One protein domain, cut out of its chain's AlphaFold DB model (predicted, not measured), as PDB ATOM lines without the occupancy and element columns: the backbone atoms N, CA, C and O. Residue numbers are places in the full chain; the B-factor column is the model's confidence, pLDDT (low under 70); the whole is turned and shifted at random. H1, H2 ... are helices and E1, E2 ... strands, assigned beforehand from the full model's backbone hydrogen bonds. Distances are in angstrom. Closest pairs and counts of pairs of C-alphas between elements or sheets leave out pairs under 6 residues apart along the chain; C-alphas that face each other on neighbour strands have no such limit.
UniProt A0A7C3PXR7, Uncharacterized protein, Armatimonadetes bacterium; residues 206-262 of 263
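AT A GLANCE: This is residues 206 to 262 of the 263 residues of an uncharacterized protein of Armatimonadetes bacterium (UniProt A0A7C3PXR7). Look first for a two-stranded hairpin, E1 and E2, that lies like a lid over one side of a small body of three short helices and their links. H2 lies under E2, H1 lies under the hairpin where E1 ends, and H3 sits beside H1, farther from the strands; the link from H2 to H3 passes beside E2 at Tyr 226 and Leu 227. The printed part has 57 residues, with three named helices and then two named strands along the chain, H1 H2 H3 E1 E2, and the class is mixed, helices and strands. The sheet has the order E1 - E2 and is antiparallel. The whole is compact and rounded, with a radius of gyration of the C-alphas of 10.4 A and spans of 26 by 22 by 18 A.

IN THESE COORDINATES: Find C-alpha 248 at (116.848, 130.316, 148.068); from there E1, residues 248 to 253, runs 16.9 A. After two residues E2, residues 256 to 261, comes back over 16.8 A and ends at C-alpha 261, (115.324, 126.846, 145.884). Now go back to C-alpha 206 at (109.449, 139.491, 137.659), where H1, residues 206 to 212, begins. H2, residues 215 to 224, is the longest helix, 14.3 A from first to last C-alpha. H3, residues 234 to 239, measures 8.8 A.

HOW THE PARTS SIT: Begin at the hairpin of E1 and E2, whose directions stand at 164 degrees, antiparallel. Look at N 249 and O 260, 2.8 A apart, and at N 258 and O 251, also 2.8 A apart, both within hydrogen-bond range. From E2, look to H2: the closest C-alphas, of His 221 and Asn 259, are 7.6 A apart. H2 and E1 are apart. For H1 and E1 the closest C-alphas are those of Ser 207 and Val 253, 7.0 A. Farther out, H1 and H3 touch, with the closest C-alphas those of Leu 209 and Gln 236, 6.0 A. H1 and H3 run opposite ways at a shallow tilt of 23 degrees. H2 touches no helix, and H3 and E2 are apart. In H1, H2 and H3 every O i to N i+4 pair is within hydrogen-bond range.

THE WHOLE: The two C-alphas farthest apart are those of Gly 245 and Asn 254, 28.7 A. The printed part runs from 206 to 262 and has no cut. The links H1 to H2 and E1 to E2 are tight, H2 to H3 and H3 to E1 are short, and no link is long. The mean pLDDT of the printed part is 92.8, and no printed residue is under 70 in this model.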
ATOM      1  N   ILE A 206     110.040 140.186 136.491       87.38
ATOM      2  CA  ILE A 206     109.449 139.491 137.659       87.38
ATOM      3  C   ILE A 206     107.943 139.268 137.455       87.38
ATOM      4  O   ILE A 206     107.461 138.156 137.653       87.38
ATOM      5  N   SER A 207     107.200 140.278 136.992       89.31
ATOM      6  CA  SER A 207     105.772 140.115 136.677       89.31
ATOM      7  C   SER A 207     105.551 139.067 135.583       89.31
ATOM      8  O   SER A 207     104.705 138.193 135.736       89.31
ATOM      9  N   ARG A 208     106.385 139.082 134.534       92.75
ATOM     10  CA  ARG A 208     106.342 138.079 133.458       92.75
ATOM     11  C   ARG A 208     106.672 136.674 133.950       92.75
ATOM     12  O   ARG A 208     106.067 135.721 133.481       92.75
ATOM     13  N   LEU A 209     107.599 136.540 134.898       94.69
ATOM     14  CA  LEU A 209     107.917 135.265 135.524       94.69
ATOM     15  C   LEU A 209     106.671 134.718 136.223       94.69
ATOM     16  O   LEU A 209     106.283 133.598 135.920       94.69
ATOM     17  N   PHE A 210     106.007 135.521 137.062       95.94
ATOM     18  CA  PHE A 210     104.756 135.140 137.734       95.94
ATOM     19  C   PHE A 210     103.647 134.746 136.755       95.94
ATOM     20  O   PHE A 210     102.991 133.730 136.963       95.94
ATOM     21  N   GLU A 211     103.453 135.531 135.694       95.44
ATOM     22  CA  GLU A 211     102.468 135.256 134.639       95.44
ATOM     23  C   GLU A 211     102.806 133.996 133.833       95.44
ATOM     24  O   GLU A 211     101.911 133.343 133.306       95.44
ATOM     25  N   SER A 212     104.090 133.640 133.741       97.00
ATOM     26  CA  SER A 212     104.541 132.451 133.021       97.00
ATOM     27  C   SER A 212     104.483 131.165 133.846       97.00
ATOM     28  O   SER A 212     104.635 130.095 133.259       97.00
ATOM     29  N   ILE A 213     104.324 131.241 135.176       97.88
ATOM     30  CA  ILE A 213     104.224 130.043 136.020       97.88
ATOM     31  C   ILE A 213     102.904 129.329 135.706       97.88
ATOM     32  O   ILE A 213     101.829 129.908 135.860       97.88
ATOM     33  N   THR A 214     102.988 128.072 135.271       98.06
ATOM     34  CA  THR A 214     101.825 127.259 134.895       98.06
ATOM     35  C   THR A 214     101.031 126.808 136.120       98.06
ATOM     36  O   THR A 214     101.553 126.758 137.234       98.06
ATOM     37  N   ASP A 215      99.773 126.408 135.921       98.19
ATOM     38  CA  ASP A 215      98.934 125.877 137.005       98.19
ATOM     39  C   ASP A 215      99.546 124.629 137.659       98.19
ATOM     40  O   ASP A 215      99.449 124.441 138.870       98.19
ATOM     41  N   GLU A 216     100.234 123.788 136.880       98.25
ATOM     42  CA  GLU A 216     100.929 122.610 137.406       98.25
ATOM     43  C   GLU A 216     102.133 122.995 138.276       98.25
ATOM     44  O   GLU A 216     102.333 122.409 139.342       98.25
ATOM     45  N   GLN A 217     102.895 124.014 137.867       98.44
ATOM     46  CA  GLN A 217     103.983 124.563 138.675       98.44
ATOM     47  C   GLN A 217     103.439 125.202 139.960       98.44
ATOM     48  O   GLN A 217     103.983 124.956 141.033       98.44
ATOM     49  N   TRP A 218     102.344 125.965 139.894       98.00
ATOM     50  CA  TRP A 218     101.708 126.518 141.094       98.00
ATOM     51  C   TRP A 218     101.217 125.428 142.041       98.00
ATOM     52  O   TRP A 218     101.504 125.500 143.230       98.00
ATOM     53  N   ARG A 219     100.567 124.380 141.526       98.38
ATOM     54  CA  ARG A 219     100.146 123.236 142.344       98.38
ATOM     55  C   ARG A 219     101.340 122.574 143.033       98.38
ATOM     56  O   ARG A 219     101.289 122.310 144.230       98.38
ATOM     57  N   LYS A 220     102.440 122.358 142.306       98.31
ATOM     58  CA  LYS A 220     103.675 121.810 142.884       98.31
ATOM     59  C   LYS A 220     104.259 122.734 143.956       98.31
ATOM     60  O   LYS A 220     104.652 122.262 145.019       98.31
ATOM     61  N   HIS A 221     104.283 124.043 143.702       97.94
ATOM     62  CA  HIS A 221     104.717 125.060 144.664       97.94
ATOM     63  C   HIS A 221     103.858 125.056 145.932       97.94
ATOM     64  O   HIS A 221     104.414 125.125 147.022       97.94
ATOM     65  N   GLU A 222     102.541 124.918 145.814       96.88
ATOM     66  CA  GLU A 222     101.619 124.835 146.952       96.88
ATOM     67  C   GLU A 222     101.823 123.548 147.766       96.88
ATOM     68  O   GLU A 222     101.800 123.590 148.995       96.88
ATOM     69  N   GLU A 223     102.082 122.419 147.098       97.81
ATOM     70  CA  GLU A 223     102.328 121.125 147.744       97.81
ATOM     71  C   GLU A 223     103.655 121.098 148.530       97.81
ATOM     72  O   GLU A 223     103.690 120.589 149.651       97.81
ATOM     73  N   GLN A 224     104.747 121.646 147.975       97.56
ATOM     74  CA  GLN A 224     106.090 121.547 148.580       97.56
ATOM     75  C   GLN A 224     106.625 122.859 149.193       97.56
ATOM     76  O   GLN A 224     107.642 122.861 149.890       97.56
ATOM     77  N   GLY A 225     105.961 123.989 148.949       96.44
ATOM     78  CA  GLY A 225     106.312 125.330 149.435       96.44
ATOM     79  C   GLY A 225     107.336 126.102 148.588       96.44
ATOM     80  O   GLY A 225     107.661 127.249 148.923       96.44
ATOM     81  N   TYR A 226     107.878 125.503 147.523       97.62
ATOM     82  CA  TYR A 226     108.875 126.100 146.622       97.62
ATOM     83  C   TYR A 226     108.868 125.438 145.235       97.62
ATOM     84  O   TYR A 226     108.213 124.426 145.040       97.62
ATOM     85  N   LEU A 227     109.591 126.006 144.269       97.69
ATOM     86  CA  LEU A 227     109.969 125.373 143.001       97.69
ATOM     87  C   LEU A 227     111.486 125.196 142.943       97.69
ATOM     88  O   LEU A 227     112.228 126.001 143.511       97.69
ATOM     89  N   THR A 228     111.959 124.166 142.257       96.75
ATOM     90  CA  THR A 228     113.383 124.012 141.927       96.75
ATOM     91  C   THR A 228     113.670 124.521 140.513       96.75
ATOM     92  O   THR A 228     112.743 124.704 139.725       96.75
ATOM     93  N   PRO A 229     114.940 124.747 140.131       95.44
ATOM     94  CA  PRO A 229     115.286 125.069 138.747       95.44
ATOM     95  C   PRO A 229     114.805 124.032 137.724       95.44
ATOM     96  O   PRO A 229     114.545 124.403 136.582       95.44
ATOM     97  N   ASP A 230     114.674 122.765 138.116       96.06
ATOM     98  CA  ASP A 230     114.179 121.698 137.237       96.06
ATOM     99  C   ASP A 230     112.666 121.779 137.016       96.06
ATOM    100  O   ASP A 230     112.160 121.288 136.009       96.06
ATOM    101  N   ASP A 231     111.954 122.456 137.917       97.44
ATOM    102  CA  ASP A 231     110.528 122.729 137.773       97.44
ATOM    103  C   ASP A 231     110.253 123.873 136.795       97.44
ATOM    104  O   ASP A 231     109.099 124.079 136.433       97.44
ATOM    105  N   LEU A 232     111.274 124.630 136.378       96.25
ATOM    106  CA  LEU A 232     111.147 125.838 135.564       96.25
ATOM    107  C   LEU A 232     111.531 125.604 134.099       96.25
ATOM    108  O   LEU A 232     112.461 124.865 133.769       96.25
ATOM    109  N   THR A 233     110.871 126.323 133.192       96.94
ATOM    110  CA  THR A 233     111.242 126.333 131.772       96.94
ATOM    111  C   THR A 233     112.592 127.026 131.558       96.94
ATOM    112  O   THR A 233     113.106 127.749 132.418       96.94
ATOM    113  N   ALA A 234     113.199 126.828 130.384       95.00
ATOM    114  CA  ALA A 234     114.436 127.526 130.024       95.00
ATOM    115  C   ALA A 234     114.275 129.058 130.090       95.00
ATOM    116  O   ALA A 234     115.135 129.734 130.656       95.00
ATOM    117  N   ASP A 235     113.150 129.586 129.603       94.94
ATOM    118  CA  ASP A 235     112.863 131.023 129.616       94.94
ATOM    119  C   ASP A 235     112.677 131.554 131.042       94.94
ATOM    120  O   ASP A 235     113.252 132.580 131.396       94.94
ATOM    121  N   GLN A 236     111.949 130.829 131.898       95.56
ATOM    122  CA  GLN A 236     111.776 131.188 133.312       95.56
ATOM    123  C   GLN A 236     113.119 131.227 134.054       95.56
ATOM    124  O   GLN A 236     113.398 132.174 134.790       95.56
ATOM    125  N   ARG A 237     114.003 130.247 133.816       93.06
ATOM    126  CA  ARG A 237     115.367 130.246 134.376       93.06
ATOM    127  C   ARG A 237     116.209 131.411 133.865       93.06
ATOM    128  O   ARG A 237     116.960 132.005 134.640       93.06
ATOM    129  N   ALA A 238     116.070 131.774 132.590       90.94
ATOM    130  CA  ALA A 238     116.742 132.943 132.031       90.94
ATOM    131  C   ALA A 238     116.255 134.249 132.687       90.94
ATOM    132  O   ALA A 238     117.065 135.139 132.943       90.94
ATOM    133  N   MET A 239     114.965 134.349 133.042       91.69
ATOM    134  CA  MET A 239     114.421 135.498 133.784       91.69
ATOM    135  C   MET A 239     115.001 135.634 135.201       91.69
ATOM    136  O   MET A 239     115.076 136.751 135.712       91.69
ATOM    137  N   LEU A 240     115.449 134.528 135.808       88.75
ATOM    138  CA  LEU A 240     116.148 134.519 137.100       88.75
ATOM    139  C   LEU A 240     117.632 134.907 136.997       88.75
ATOM    140  O   LEU A 240     118.291 135.048 138.022       88.75
ATOM    141  N   GLY A 241     118.163 135.089 135.784       86.44
ATOM    142  CA  GLY A 241     119.545 135.522 135.569       86.44
ATOM    143  C   GLY A 241     120.592 134.411 135.653       86.44
ATOM    144  O   GLY A 241     121.770 134.727 135.776       86.44
ATOM    145  N   GLY A 242     120.188 133.136 135.557       75.69
ATOM    146  CA  GLY A 242     121.117 132.003 135.566       75.69
ATOM    147  C   GLY A 242     121.830 131.842 136.909       75.69
ATOM    148  O   GLY A 242     123.035 132.040 136.995       75.69
ATOM    149  N   ALA A 243     121.076 131.498 137.954       72.56
ATOM    150  CA  ALA A 243     121.642 131.213 139.268       72.56
ATOM    151  C   ALA A 243     122.304 129.824 139.286       72.56
ATOM    152  O   ALA A 243     121.641 128.814 139.040       72.56
ATOM    153  N   ASP A 244     123.601 129.781 139.585       78.75
ATOM    154  CA  ASP A 244     124.370 128.578 139.886       78.75
ATOM    155  C   ASP A 244     124.655 128.458 141.399       78.75
ATOM    156  O   ASP A 244     124.679 129.442 142.140       78.75
ATOM    157  N   GLY A 245     124.837 127.225 141.883       82.88
ATOM    158  CA  GLY A 245     125.114 126.934 143.296       82.88
ATOM    159  C   GLY A 245     123.874 126.811 144.192       82.88
ATOM    160  O   GLY A 245     122.749 126.662 143.718       82.88
ATOM    161  N   THR A 246     124.098 126.817 145.511       85.94
ATOM    162  CA  THR A 246     123.029 126.677 146.512       85.94
ATOM    163  C   THR A 246     122.376 128.029 146.800       85.94
ATOM    164  O   THR A 246     123.045 128.947 147.272       85.94
ATOM    165  N   PHE A 247     121.072 128.161 146.559       85.62
ATOM    166  CA  PHE A 247     120.327 129.403 146.765       85.62
ATOM    167  C   PHE A 247     118.873 129.175 147.199       85.62
ATOM    168  O   PHE A 247     118.271 128.130 146.963       85.62
ATOM    169  N   SER A 248     118.284 130.212 147.799       88.75
ATOM    170  CA  SER A 248     116.848 130.316 148.068       88.75
ATOM    171  C   SER A 248     116.394 131.739 147.755       88.75
ATOM    172  O   SER A 248     116.873 132.691 148.363       88.75
ATOM    173  N   ILE A 249     115.460 131.882 146.820       89.75
ATOM    174  CA  ILE A 249     114.879 133.147 146.367       89.75
ATOM    175  C   ILE A 249     113.398 133.151 146.753       89.75
ATOM    176  O   ILE A 249     112.702 132.158 146.558       89.75
ATOM    177  N   SER A 250     112.903 134.265 147.293       91.94
ATOM    178  CA  SER A 250     111.476 134.484 147.549       91.94
ATOM    179  C   SER A 250     111.057 135.782 146.869       91.94
ATOM    180  O   SER A 250     111.662 136.829 147.098       91.94
ATOM    181  N   LEU A 251     110.071 135.695 145.980       91.44
ATOM    182  CA  LEU A 251     109.541 136.809 145.201       91.44
ATOM    183  C   LEU A 251     108.072 136.997 145.573       91.44
ATOM    184  O   LEU A 251     107.350 136.009 145.676       91.44
ATOM    185  N   SER A 252     107.608 138.237 145.717       87.38
ATOM    186  CA  SER A 252     106.198 138.532 146.005       87.38
ATOM    187  C   SER A 252     105.645 139.569 145.034       87.38
ATOM    188  O   SER A 252     106.217 140.648 144.883       87.38
ATOM    189  N   VAL A 253     104.523 139.249 144.386       89.38
ATOM    190  CA  VAL A 253     103.820 140.117 143.430       89.38
ATOM    191  C   VAL A 253     102.317 139.990 143.669       89.38
ATOM    192  O   VAL A 253     101.788 138.882 143.704       89.38
ATOM    193  N   ASN A 254     101.618 141.119 143.836       87.31
ATOM    194  CA  ASN A 254     100.158 141.170 144.023       87.31
ATOM    195  C   ASN A 254      99.639 140.220 145.125       87.31
ATOM    196  O   ASN A 254      98.625 139.550 144.953       87.31
ATOM    197  N   GLY A 255     100.368 140.115 146.241       87.69
ATOM    198  CA  GLY A 255     100.005 139.251 147.371       87.69
ATOM    199  C   GLY A 255     100.256 137.752 147.160       87.69
ATOM    200  O   GLY A 255     100.038 136.977 148.087       87.69
ATOM    201  N   ARG A 256     100.748 137.327 145.989       92.75
ATOM    202  CA  ARG A 256     101.222 135.955 145.756       92.75
ATOM    203  C   ARG A 256     102.728 135.891 145.973       92.75
ATOM    204  O   ARG A 256     103.449 136.807 145.575       92.75
ATOM    205  N   THR A 257     103.200 134.796 146.558       94.19
ATOM    206  CA  THR A 257     104.624 134.571 146.833       94.19
ATOM    207  C   THR A 257     105.112 133.334 146.095       94.19
ATOM    208  O   THR A 257     104.544 132.257 146.247       94.19
ATOM    209  N   LEU A 258     106.186 133.490 145.325       96.69
ATOM    210  CA  LEU A 258     106.892 132.427 144.626       96.69
ATOM    211  C   LEU A 258     108.233 132.191 145.321       96.69
ATOM    212  O   LEU A 258     109.069 133.090 145.396       96.69
ATOM    213  N   ASN A 259     108.446 130.974 145.810       95.81
ATOM    214  CA  ASN A 259     109.709 130.572 146.429       95.81
ATOM    215  C   ASN A 259     110.446 129.643 145.472       95.81
ATOM    216  O   ASN A 259     109.843 128.701 144.965       95.81
ATOM    217  N   ILE A 260     111.736 129.878 145.254       95.62
ATOM    218  CA  ILE A 260     112.583 129.082 144.365       95.62
ATOM    219  C   ILE A 260     113.834 128.672 145.135       95.62
ATOM    220  O   ILE A 260     114.500 129.528 145.715       95.62
ATOM    221  N   ARG A 261     114.158 127.381 145.164       95.50
ATOM    222  CA  ARG A 261     115.324 126.846 145.884       95.50
ATOM    223  C   ARG A 261     116.156 125.960 144.974       95.50
ATOM    224  O   ARG A 261     115.597 125.169 144.224       95.50
ATOM    225  N   SER A 262     117.477 126.058 145.066       90.88
ATOM    226  CA  SER A 262     118.355 125.017 144.528       90.88
ATOM    227  C   SER A 262     118.069 123.708 145.274       90.88
ATOM    228  O   SER A 262     118.054 123.722 146.511       90.88
TER     229      SER A 262